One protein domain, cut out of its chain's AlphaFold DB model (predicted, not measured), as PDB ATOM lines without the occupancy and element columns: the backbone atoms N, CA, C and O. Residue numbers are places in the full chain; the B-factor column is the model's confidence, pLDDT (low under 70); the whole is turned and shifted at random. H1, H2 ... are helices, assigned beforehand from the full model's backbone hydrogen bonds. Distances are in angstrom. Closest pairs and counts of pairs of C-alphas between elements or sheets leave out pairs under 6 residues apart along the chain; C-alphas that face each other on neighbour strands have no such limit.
ATOM      1  N   ARG A  11      36.369   7.145   1.365       95.56
ATOM      2  CA  ARG A  11      36.076   7.615   2.728       95.56
ATOM      3  C   ARG A  11      35.876   6.449   3.696       95.56
ATOM      4  O   ARG A  11      36.419   6.494   4.791       95.56
ATOM      5  N   GLU A  12      35.128   5.427   3.287       94.75
ATOM      6  CA  GLU A  12      34.938   4.215   4.091       94.75
ATOM      7  C   GLU A  12      36.264   3.480   4.287       94.75
ATOM      8  O   GLU A  12      36.606   3.160   5.416       94.75
ATOM      9  N   THR A  13      37.066   3.310   3.232       95.94
ATOM     10  CA  THR A  13      38.382   2.663   3.336       95.94
ATOM     11  C   THR A  13      39.343   3.401   4.254       95.94
ATOM     12  O   THR A  13      39.999   2.766   5.076       95.94
ATOM     13  N   THR A  14      39.426   4.729   4.156       96.50
ATOM     14  CA  THR A  14      40.268   5.519   5.062       96.50
ATOM     15  C   THR A  14      39.793   5.390   6.509       96.50
ATOM     16  O   THR A  14      40.616   5.162   7.387       96.50
ATOM     17  N   HIS A  15      38.480   5.437   6.750       97.12
ATOM     18  CA  HIS A  15      37.932   5.254   8.092       97.12
ATOM     19  C   HIS A  15      38.219   3.852   8.658       97.12
ATOM     20  O   HIS A  15      38.664   3.730   9.796       97.12
ATOM     21  N   THR A  16      38.036   2.794   7.861       97.50
ATOM     22  CA  THR A  16      38.366   1.421   8.275       97.50
ATOM     23  C   THR A  16      39.856   1.268   8.577       97.50
ATOM     24  O   THR A  16      40.210   0.594   9.539       97.50
ATOM     25  N   LEU A  17      40.739   1.908   7.802       97.12
ATOM     26  CA  LEU A  17      42.180   1.886   8.067       97.12
ATOM     27  C   LEU A  17      42.527   2.574   9.396       97.12
ATOM     28  O   LEU A  17      43.315   2.031  10.166       97.12
ATOM     29  N   GLU A  18      41.931   3.731   9.689       97.44
ATOM     30  CA  GLU A  18      42.114   4.424  10.973       97.44
ATOM     31  C   GLU A  18      41.666   3.542  12.147       97.44
ATOM     32  O   GLU A  18      42.413   3.364  13.111       97.44
ATOM     33  N   GLN A  19      40.487   2.921  12.032       97.69
ATOM     34  CA  GLN A  19      39.975   1.980  13.032       97.69
ATOM     35  C   GLN A  19      40.894   0.765  13.210       97.69
ATOM     36  O   GLN A  19      41.139   0.342  14.342       97.69
ATOM     37  N   LEU A  20      41.415   0.213  12.110       97.38
ATOM     38  CA  LEU A  20      42.333  -0.921  12.123       97.38
ATOM     39  C   LEU A  20      43.624  -0.581  12.876       97.38
ATOM     40  O   LEU A  20      44.030  -1.335  13.760       97.38
ATOM     41  N   VAL A  21      44.246   0.560  12.563       96.75
ATOM     42  CA  VAL A  21      45.489   1.006  13.210       96.75
ATOM     43  C   VAL A  21      45.264   1.272  14.698       96.75
ATOM     44  O   VAL A  21      45.992   0.727  15.526       96.75
ATOM     45  N   GLN A  22      44.216   2.024  15.053       97.19
ATOM     46  CA  GLN A  22      43.892   2.325  16.451       97.19
ATOM     47  C   GLN A  22      43.609   1.049  17.261       97.19
ATOM     48  O   GLN A  22      44.039   0.917  18.410       97.19
ATOM     49  N   THR A  23      42.907   0.085  16.661       96.75
ATOM     50  CA  THR A  23      42.652  -1.202  17.313       96.75
ATOM     51  C   THR A  23      43.944  -2.001  17.472       96.75
ATOM     52  O   THR A  23      44.176  -2.554  18.541       96.75
ATOM     53  N   GLY A  24      44.817  -2.015  16.459       95.50
ATOM     54  CA  GLY A  24      46.131  -2.657  16.533       95.50
ATOM     55  C   GLY A  24      46.994  -2.130  17.684       95.50
ATOM     56  O   GLY A  24      47.573  -2.921  18.429       95.50
ATOM     57  N   GLU A  25      47.023  -0.812  17.892       93.94
ATOM     58  CA  GLU A  25      47.732  -0.191  19.020       93.94
ATOM     59  C   GLU A  25      47.174  -0.639  20.377       93.94
ATOM     60  O   GLU A  25      47.936  -0.972  21.285       93.94
ATOM     61  N   SER A  26      45.847  -0.700  20.516       95.00
ATOM     62  CA  SER A  26      45.203  -1.180  21.745       95.00
ATOM     63  C   SER A  26      45.446  -2.675  21.983       95.00
ATOM     64  O   SER A  26      45.654  -3.107  23.118       95.00
ATOM     65  N   LEU A  27      45.456  -3.469  20.914       95.81
ATOM     66  CA  LEU A  27      45.655  -4.911  20.963       95.81
ATOM     67  C   LEU A  27      47.066  -5.311  21.433       95.81
ATOM     68  O   LEU A  27      47.198  -6.361  22.053       95.81
ATOM     69  N   LEU A  28      48.093  -4.469  21.252       93.31
ATOM     70  CA  LEU A  28      49.444  -4.697  21.809       93.31
ATOM     71  C   LEU A  28      49.478  -4.799  23.343       93.31
ATOM     72  O   LEU A  28      50.440  -5.335  23.905       93.31
ATOM     73  N   ALA A  29      48.487  -4.219  24.026       95.00
ATOM     74  CA  ALA A  29      48.370  -4.287  25.479       95.00
ATOM     75  C   ALA A  29      47.751  -5.610  25.958       95.00
ATOM     76  O   ALA A  29      47.905  -5.951  27.126       95.00
ATOM     77  N   GLN A  30      47.079  -6.343  25.069       96.56
ATOM     78  CA  GLN A  30      46.464  -7.632  25.365       96.56
ATOM     79  C   GLN A  30      47.429  -8.745  24.971       96.56
ATOM     80  O   GLN A  30      47.925  -8.793  23.848       96.56
ATOM     81  N   THR A  31      47.720  -9.638  25.904       96.62
ATOM     82  CA  THR A  31      48.616 -10.766  25.666       96.62
ATOM     83  C   THR A  31      47.946 -11.837  24.795       96.62
ATOM     84  O   THR A  31      46.718 -11.955  24.798       96.62
ATOM     85  N   PRO A  32      48.723 -12.660  24.067       96.06
ATOM     86  CA  PRO A  32      48.203 -13.819  23.351       96.06
ATOM     87  C   PRO A  32      47.335 -14.725  24.230       96.06
ATOM     88  O   PRO A  32      46.260 -15.125  23.795       96.06
ATOM     89  N   SER A  33      47.740 -14.991  25.478       96.25
ATOM     90  CA  SER A  33      46.962 -15.822  26.411       96.25
ATOM     91  C   SER A  33      45.590 -15.226  26.754       96.25
ATOM     92  O   SER A  33      44.592 -15.944  26.771       96.25
ATOM     93  N   GLU A  34      45.499 -13.908  26.960       97.12
ATOM     94  CA  GLU A  34      44.222 -13.227  27.211       97.12
ATOM     95  C   GLU A  34      43.304 -13.270  25.988       97.12
ATOM     96  O   GLU A  34      42.090 -13.423  26.131       97.12
ATOM     97  N   MET A  35      43.868 -13.141  24.785       96.00
ATOM     98  CA  MET A  35      43.112 -13.282  23.542       96.00
ATOM     99  C   MET A  35      42.608 -14.716  23.372       96.00
ATOM    100  O   MET A  35      41.416 -14.923  23.132       96.00
ATOM    101  N   HIS A  36      43.481 -15.698  23.600       94.56
ATOM    102  CA  HIS A  36      43.146 -17.115  23.537       94.56
ATOM    103  C   HIS A  36      42.033 -17.485  24.529       94.56
ATOM    104  O   HIS A  36      41.055 -18.124  24.147       94.56
ATOM    105  N   ALA A  37      42.103 -16.989  25.769       95.81
ATOM    106  CA  ALA A  37      41.063 -17.189  26.780       95.81
ATOM    107  C   ALA A  37      39.697 -16.600  26.374       95.81
ATOM    108  O   ALA A  37      38.654 -17.092  26.803       95.81
ATOM    109  N   LYS A  38      39.685 -15.565  25.523       96.38
ATOM    110  CA  LYS A  38      38.467 -14.989  24.928       96.38
ATOM    111  C   LYS A  38      37.972 -15.763  23.696       96.38
ATOM    112  O   LYS A  38      36.975 -15.361  23.102       96.38
ATOM    113  N   GLY A  39      38.649 -16.840  23.292       95.94
ATOM    114  CA  GLY A  39      38.317 -17.620  22.097       95.94
ATOM    115  C   GLY A  39      38.628 -16.893  20.785       95.94
ATOM    116  O   GLY A  39      37.957 -17.128  19.783       95.94
ATOM    117  N   THR A  40      39.602 -15.981  20.790       95.75
ATOM    118  CA  THR A  40      40.001 -15.168  19.630       95.75
ATOM    119  C   THR A  40      41.525 -15.046  19.566       95.75
ATOM    120  O   THR A  40      42.245 -15.431  20.482       95.75
ATOM    121  N   SER A  41      42.047 -14.460  18.495       95.19
ATOM    122  CA  SER A  41      43.434 -13.994  18.415       95.19
ATOM    123  C   SER A  41      43.509 -12.529  17.982       95.19
ATOM    124  O   SER A  41      42.506 -11.956  17.549       95.19
ATOM    125  N   HIS A  42      44.692 -11.910  18.077       95.56
ATOM    126  CA  HIS A  42      44.937 -10.582  17.498       95.56
ATOM    127  C   HIS A  42      44.613 -10.560  16.002       95.56
ATOM    128  O   HIS A  42      43.994  -9.611  15.527       95.56
ATOM    129  N   ALA A  43      44.971 -11.634  15.289       94.94
ATOM    130  CA  ALA A  43      44.650 -11.815  13.877       94.94
ATOM    131  C   ALA A  43      43.137 -11.766  13.633       94.94
ATOM    132  O   ALA A  43      42.691 -11.010  12.779       94.94
ATOM    133  N   ASP A  44      42.345 -12.508  14.414       96.38
ATOM    134  CA  ASP A  44      40.889 -12.563  14.227       96.38
ATOM    135  C   ASP A  44      40.230 -11.199  14.481       96.38
ATOM    136  O   ASP A  44      39.349 -10.787  13.725       96.38
ATOM    137  N   GLN A  45      40.685 -10.465  15.507       97.31
ATOM    138  CA  GLN A  45      40.179  -9.120  15.809       97.31
ATOM    139  C   GLN A  45      40.490  -8.122  14.687       97.31
ATOM    140  O   GLN A  45      39.621  -7.353  14.283       97.31
ATOM    141  N   LEU A  46      41.723  -8.135  14.176       97.50
ATOM    142  CA  LEU A  46      42.141  -7.255  13.084       97.50
ATOM    143  C   LEU A  46      41.434  -7.621  11.777       97.50
ATOM    144  O   LEU A  46      40.959  -6.741  11.056       97.50
ATOM    145  N   HIS A  47      41.305  -8.918  11.501       96.88
ATOM    146  CA  HIS A  47      40.632  -9.418  10.315       96.88
ATOM    147  C   HIS A  47      39.158  -8.999  10.294       96.88
ATOM    148  O   HIS A  47      38.676  -8.491   9.280       96.88
ATOM    149  N   ALA A  48      38.455  -9.111  11.427       96.81
ATOM    150  CA  ALA A  48      37.054  -8.708  11.554       96.81
ATOM    151  C   ALA A  48      36.796  -7.243  11.141       96.81
ATOM    152  O   ALA A  48      35.731  -6.942  10.602       96.81
ATOM    153  N   ILE A  49      37.771  -6.345  11.328       96.88
ATOM    154  CA  ILE A  49      37.665  -4.930  10.937       96.88
ATOM    155  C   ILE A  49      37.697  -4.768   9.412       96.88
ATOM    156  O   ILE A  49      36.955  -3.957   8.856       96.88
ATOM    157  N   VAL A  50      38.532  -5.547   8.718       96.12
ATOM    158  CA  VAL A  50      38.748  -5.409   7.267       96.12
ATOM    159  C   VAL A  50      37.869  -6.328   6.417       96.12
ATOM    160  O   VAL A  50      37.886  -6.199   5.196       96.12
ATOM    161  N   GLN A  51      37.063  -7.213   7.018       93.00
ATOM    162  CA  GLN A  51      36.241  -8.216   6.312       93.00
ATOM    163  C   GLN A  51      35.349  -7.655   5.194       93.00
ATOM    164  O   GLN A  51      35.045  -8.362   4.237       93.00
ATOM    165  N   ARG A  52      34.920  -6.392   5.298       90.69
ATOM    166  CA  ARG A  52      34.093  -5.716   4.279       90.69
ATOM    167  C   ARG A  52      34.880  -4.750   3.392       90.69
ATOM    168  O   ARG A  52      34.279  -3.948   2.684       90.69
ATOM    169  N   ASN A  53      36.208  -4.789   3.460       93.88
ATOM    170  CA  ASN A  53      37.096  -3.922   2.706       93.88
ATOM    171  C   ASN A  53      38.116  -4.716   1.882       93.88
ATOM    172  O   ASN A  53      39.215  -5.019   2.347       93.88
ATOM    173  N   ASP A  54      37.755  -5.007   0.630       90.25
ATOM    174  CA  ASP A  54      38.585  -5.802  -0.285       90.25
ATOM    175  C   ASP A  54      39.957  -5.167  -0.540       90.25
ATOM    176  O   ASP A  54      40.948  -5.877  -0.696       90.25
ATOM    177  N   PHE A  55      40.042  -3.831  -0.556       92.88
ATOM    178  CA  PHE A  55      41.314  -3.143  -0.761       92.88
ATOM    179  C   PHE A  55      42.271  -3.403   0.406       92.88
ATOM    180  O   PHE A  55      43.403  -3.826   0.178       92.88
ATOM    181  N   LEU A  56      41.816  -3.210   1.649       95.62
ATOM    182  CA  LEU A  56      42.640  -3.452   2.837       95.62
ATOM    183  C   LEU A  56      43.031  -4.927   2.987       95.62
ATOM    184  O   LEU A  56      44.162  -5.210   3.384       95.62
ATOM    185  N   GLN A  57      42.142  -5.848   2.605       92.81
ATOM    186  CA  GLN A  57      42.467  -7.274   2.521       92.81
ATOM    187  C   GLN A  57      43.527  -7.554   1.447       92.81
ATOM    188  O   GLN A  57      44.480  -8.283   1.704       92.81
ATOM    189  N   SER A  58      43.413  -6.938   0.264       92.44
ATOM    190  CA  SER A  58      44.355  -7.159  -0.845       92.44
ATOM    191  C   SER A  58      45.785  -6.720  -0.523       92.44
ATOM    192  O   SER A  58      46.737  -7.330  -1.003       92.44
ATOM    193  N   VAL A  59      45.944  -5.689   0.314       94.56
ATOM    194  CA  VAL A  59      47.257  -5.214   0.775       94.56
ATOM    195  C   VAL A  59      47.709  -5.891   2.074       94.56
ATOM    196  O   VAL A  59      48.788  -5.580   2.570       94.56
ATOM    197  N   GLY A  60      46.900  -6.794   2.640       95.25
ATOM    198  CA  GLY A  60      47.225  -7.542   3.856       95.25
ATOM    199  C   GLY A  60      47.464  -6.655   5.079       95.25
ATOM    200  O   GLY A  60      48.371  -6.934   5.870       95.25
ATOM    201  N   ALA A  61      46.706  -5.561   5.222       94.56
ATOM    202  CA  ALA A  61      46.918  -4.593   6.300       94.56
ATOM    203  C   ALA A  61      46.720  -5.219   7.696       94.56
ATOM    204  O   ALA A  61      47.527  -5.000   8.601       94.56
ATOM    205  N   ASP A  62      45.679  -6.040   7.854       96.00
ATOM    206  CA  ASP A  62      45.374  -6.796   9.073       96.00
ATOM    207  C   ASP A  62      46.458  -7.832   9.390       96.00
ATOM    208  O   ASP A  62      46.949  -7.901  10.515       96.00
ATOM    209  N   THR A  63      46.890  -8.588   8.380       94.50
ATOM    210  CA  THR A  63      47.931  -9.615   8.510       94.50
ATOM    211  C   THR A  63      49.260  -8.993   8.943       94.50
ATOM    212  O   THR A  63      49.907  -9.480   9.870       94.50
ATOM    213  N   THR A  64      49.637  -7.872   8.322       95.25
ATOM    214  CA  THR A  64      50.868  -7.140   8.651       95.25
ATOM    215  C   THR A  64      50.858  -6.655  10.102       95.25
ATOM    216  O   THR A  64      51.839  -6.841  10.829       95.25
ATOM    217  N   LEU A  65      49.746  -6.069  10.556       95.81
ATOM    218  CA  LEU A  65      49.604  -5.635  11.948       95.81
ATOM    219  C   LEU A  65      49.590  -6.820  12.916       95.81
ATOM    220  O   LEU A  65      50.262  -6.764  13.945       95.81
ATOM    221  N   SER A  66      48.910  -7.914  12.570       94.75
ATOM    222  CA  SER A  66      48.888  -9.126  13.390       94.75
ATOM    223  C   SER A  66      50.296  -9.674  13.610       94.75
ATOM    224  O   SER A  66      50.677  -9.910  14.755       94.75
ATOM    225  N   TRP A  67      51.098  -9.825  12.553       93.25
ATOM    226  CA  TRP A  67      52.480 -10.294  12.684       93.25
ATOM    227  C   TRP A  67      53.359  -9.329  13.469       93.25
ATOM    228  O   TRP A  67      54.235  -9.767  14.212       93.25
ATOM    229  N   THR A  68      53.119  -8.025  13.338       95.44
ATOM    230  CA  THR A  68      53.843  -7.009  14.112       95.44
ATOM    231  C   THR A  68      53.574  -7.172  15.606       95.44
ATOM    232  O   THR A  68      54.514  -7.203  16.399       95.44
ATOM    233  N   ILE A  69      52.306  -7.340  15.993       95.62
ATOM    234  CA  ILE A  69      51.910  -7.530  17.392       95.62
ATOM    235  C   ILE A  69      52.521  -8.812  17.969       95.62
ATOM    236  O   ILE A  69      53.195  -8.767  19.001       95.62
ATOM    237  N   GLU A  70      52.361  -9.936  17.270       92.12
ATOM    238  CA  GLU A  70      52.948 -11.223  17.663       92.12
ATOM    239  C   GLU A  70      54.478 -11.134  17.780       92.12
ATOM    240  O   GLU A  70      55.078 -11.573  18.767       92.12
ATOM    241  N   GLY A  71      55.125 -10.473  16.816       93.75
ATOM    242  CA  GLY A  71      56.559 -10.206  16.827       93.75
ATOM    243  C   GLY A  71      57.004  -9.397  18.047       93.75
ATOM    244  O   GLY A  71      58.029  -9.719  18.655       93.75
TER     245      GLY A  71
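AT A GLANCE: This is residues 11 to 71 of the 169 residues of an uncharacterized protein of Planctomycetes bacterium (UniProt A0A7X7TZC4). Three helices, H1, H3 and H5, lie side by side in a small triangular bundle, with H1 and H5 running one way and H3 running back between the two short end helices. H2 stands crosswise beyond one end of the bundle, past the last residues of H1 and H5, and the very short H4 sits at the other end, where H3 finishes and H5 starts. The printed part has 61 residues with five named helices, in the order H1, H2, H3, H4, H5, and no named strand; the class is all helix and the helix packing is mostly aligned. It is compact, with a radius of gyration of the C-alphas of 11.2 A, though elongated in outline, spanning 34 by 19 by 17 A.

IN THESE COORDINATES: H1, the longest helix, takes residues 11 to 27 and measures 24.1 A from its first C-alpha, at (36.076, 7.615, 2.728), to its last, at (45.655, -4.911, 20.963). H5 takes residues 61 to 71, 15.3 A long, and ends at C-alpha 71, at (56.559, -10.206, 16.827). H3 takes residues 42 to 50 and is 13.0 A long. H2 holds residues 32 to 37, and H4 holds residues 54 to 58.

HOW THE PARTS SIT: H1 is the hub, touching H3, H4 and H5. It touches H3 at a shallow tilt of 14 degrees, opposite ways, and their closest C-alphas are those of Leu 20 and Ile 49, 6.3 A apart. With residues 20 to 27 alone it touches H5, at a shallow tilt of 10 degrees, the same way; the closest C-alphas are those of Gly 24 and Leu 65, 6.5 A apart. H3 and H5 touch at a shallow tilt of 15 degrees, opposite ways, with the C-alphas of Ala 43 and Ser 66 closest at 5.0 A. H1 and H4 only just touch, with 3 pairs of C-alphas within 8 A, through residues 13 to 17 of H1 alone; the closest are those of Thr 13 and Leu 56, 7.5 A apart. H2 touches no helix: it is close to H3 but not clearly touching, about perpendicular at 82 degrees, with the C-alphas of Met 35 and His 42 closest at 6.9 A. H2 and H4 are apart. In H1, H2, H4 and H5 every O i to N i+4 pair is within hydrogen-bond range; in H3, 3 of 5 are.

THE WHOLE: The two C-alphas farthest apart, those of Arg 11 and Ser 33, are 35.1 A from each other. The printed part has no cut, and the four links between the helices are tight. The mean pLDDT of the printed part is 95.4, and no printed residue is under 70.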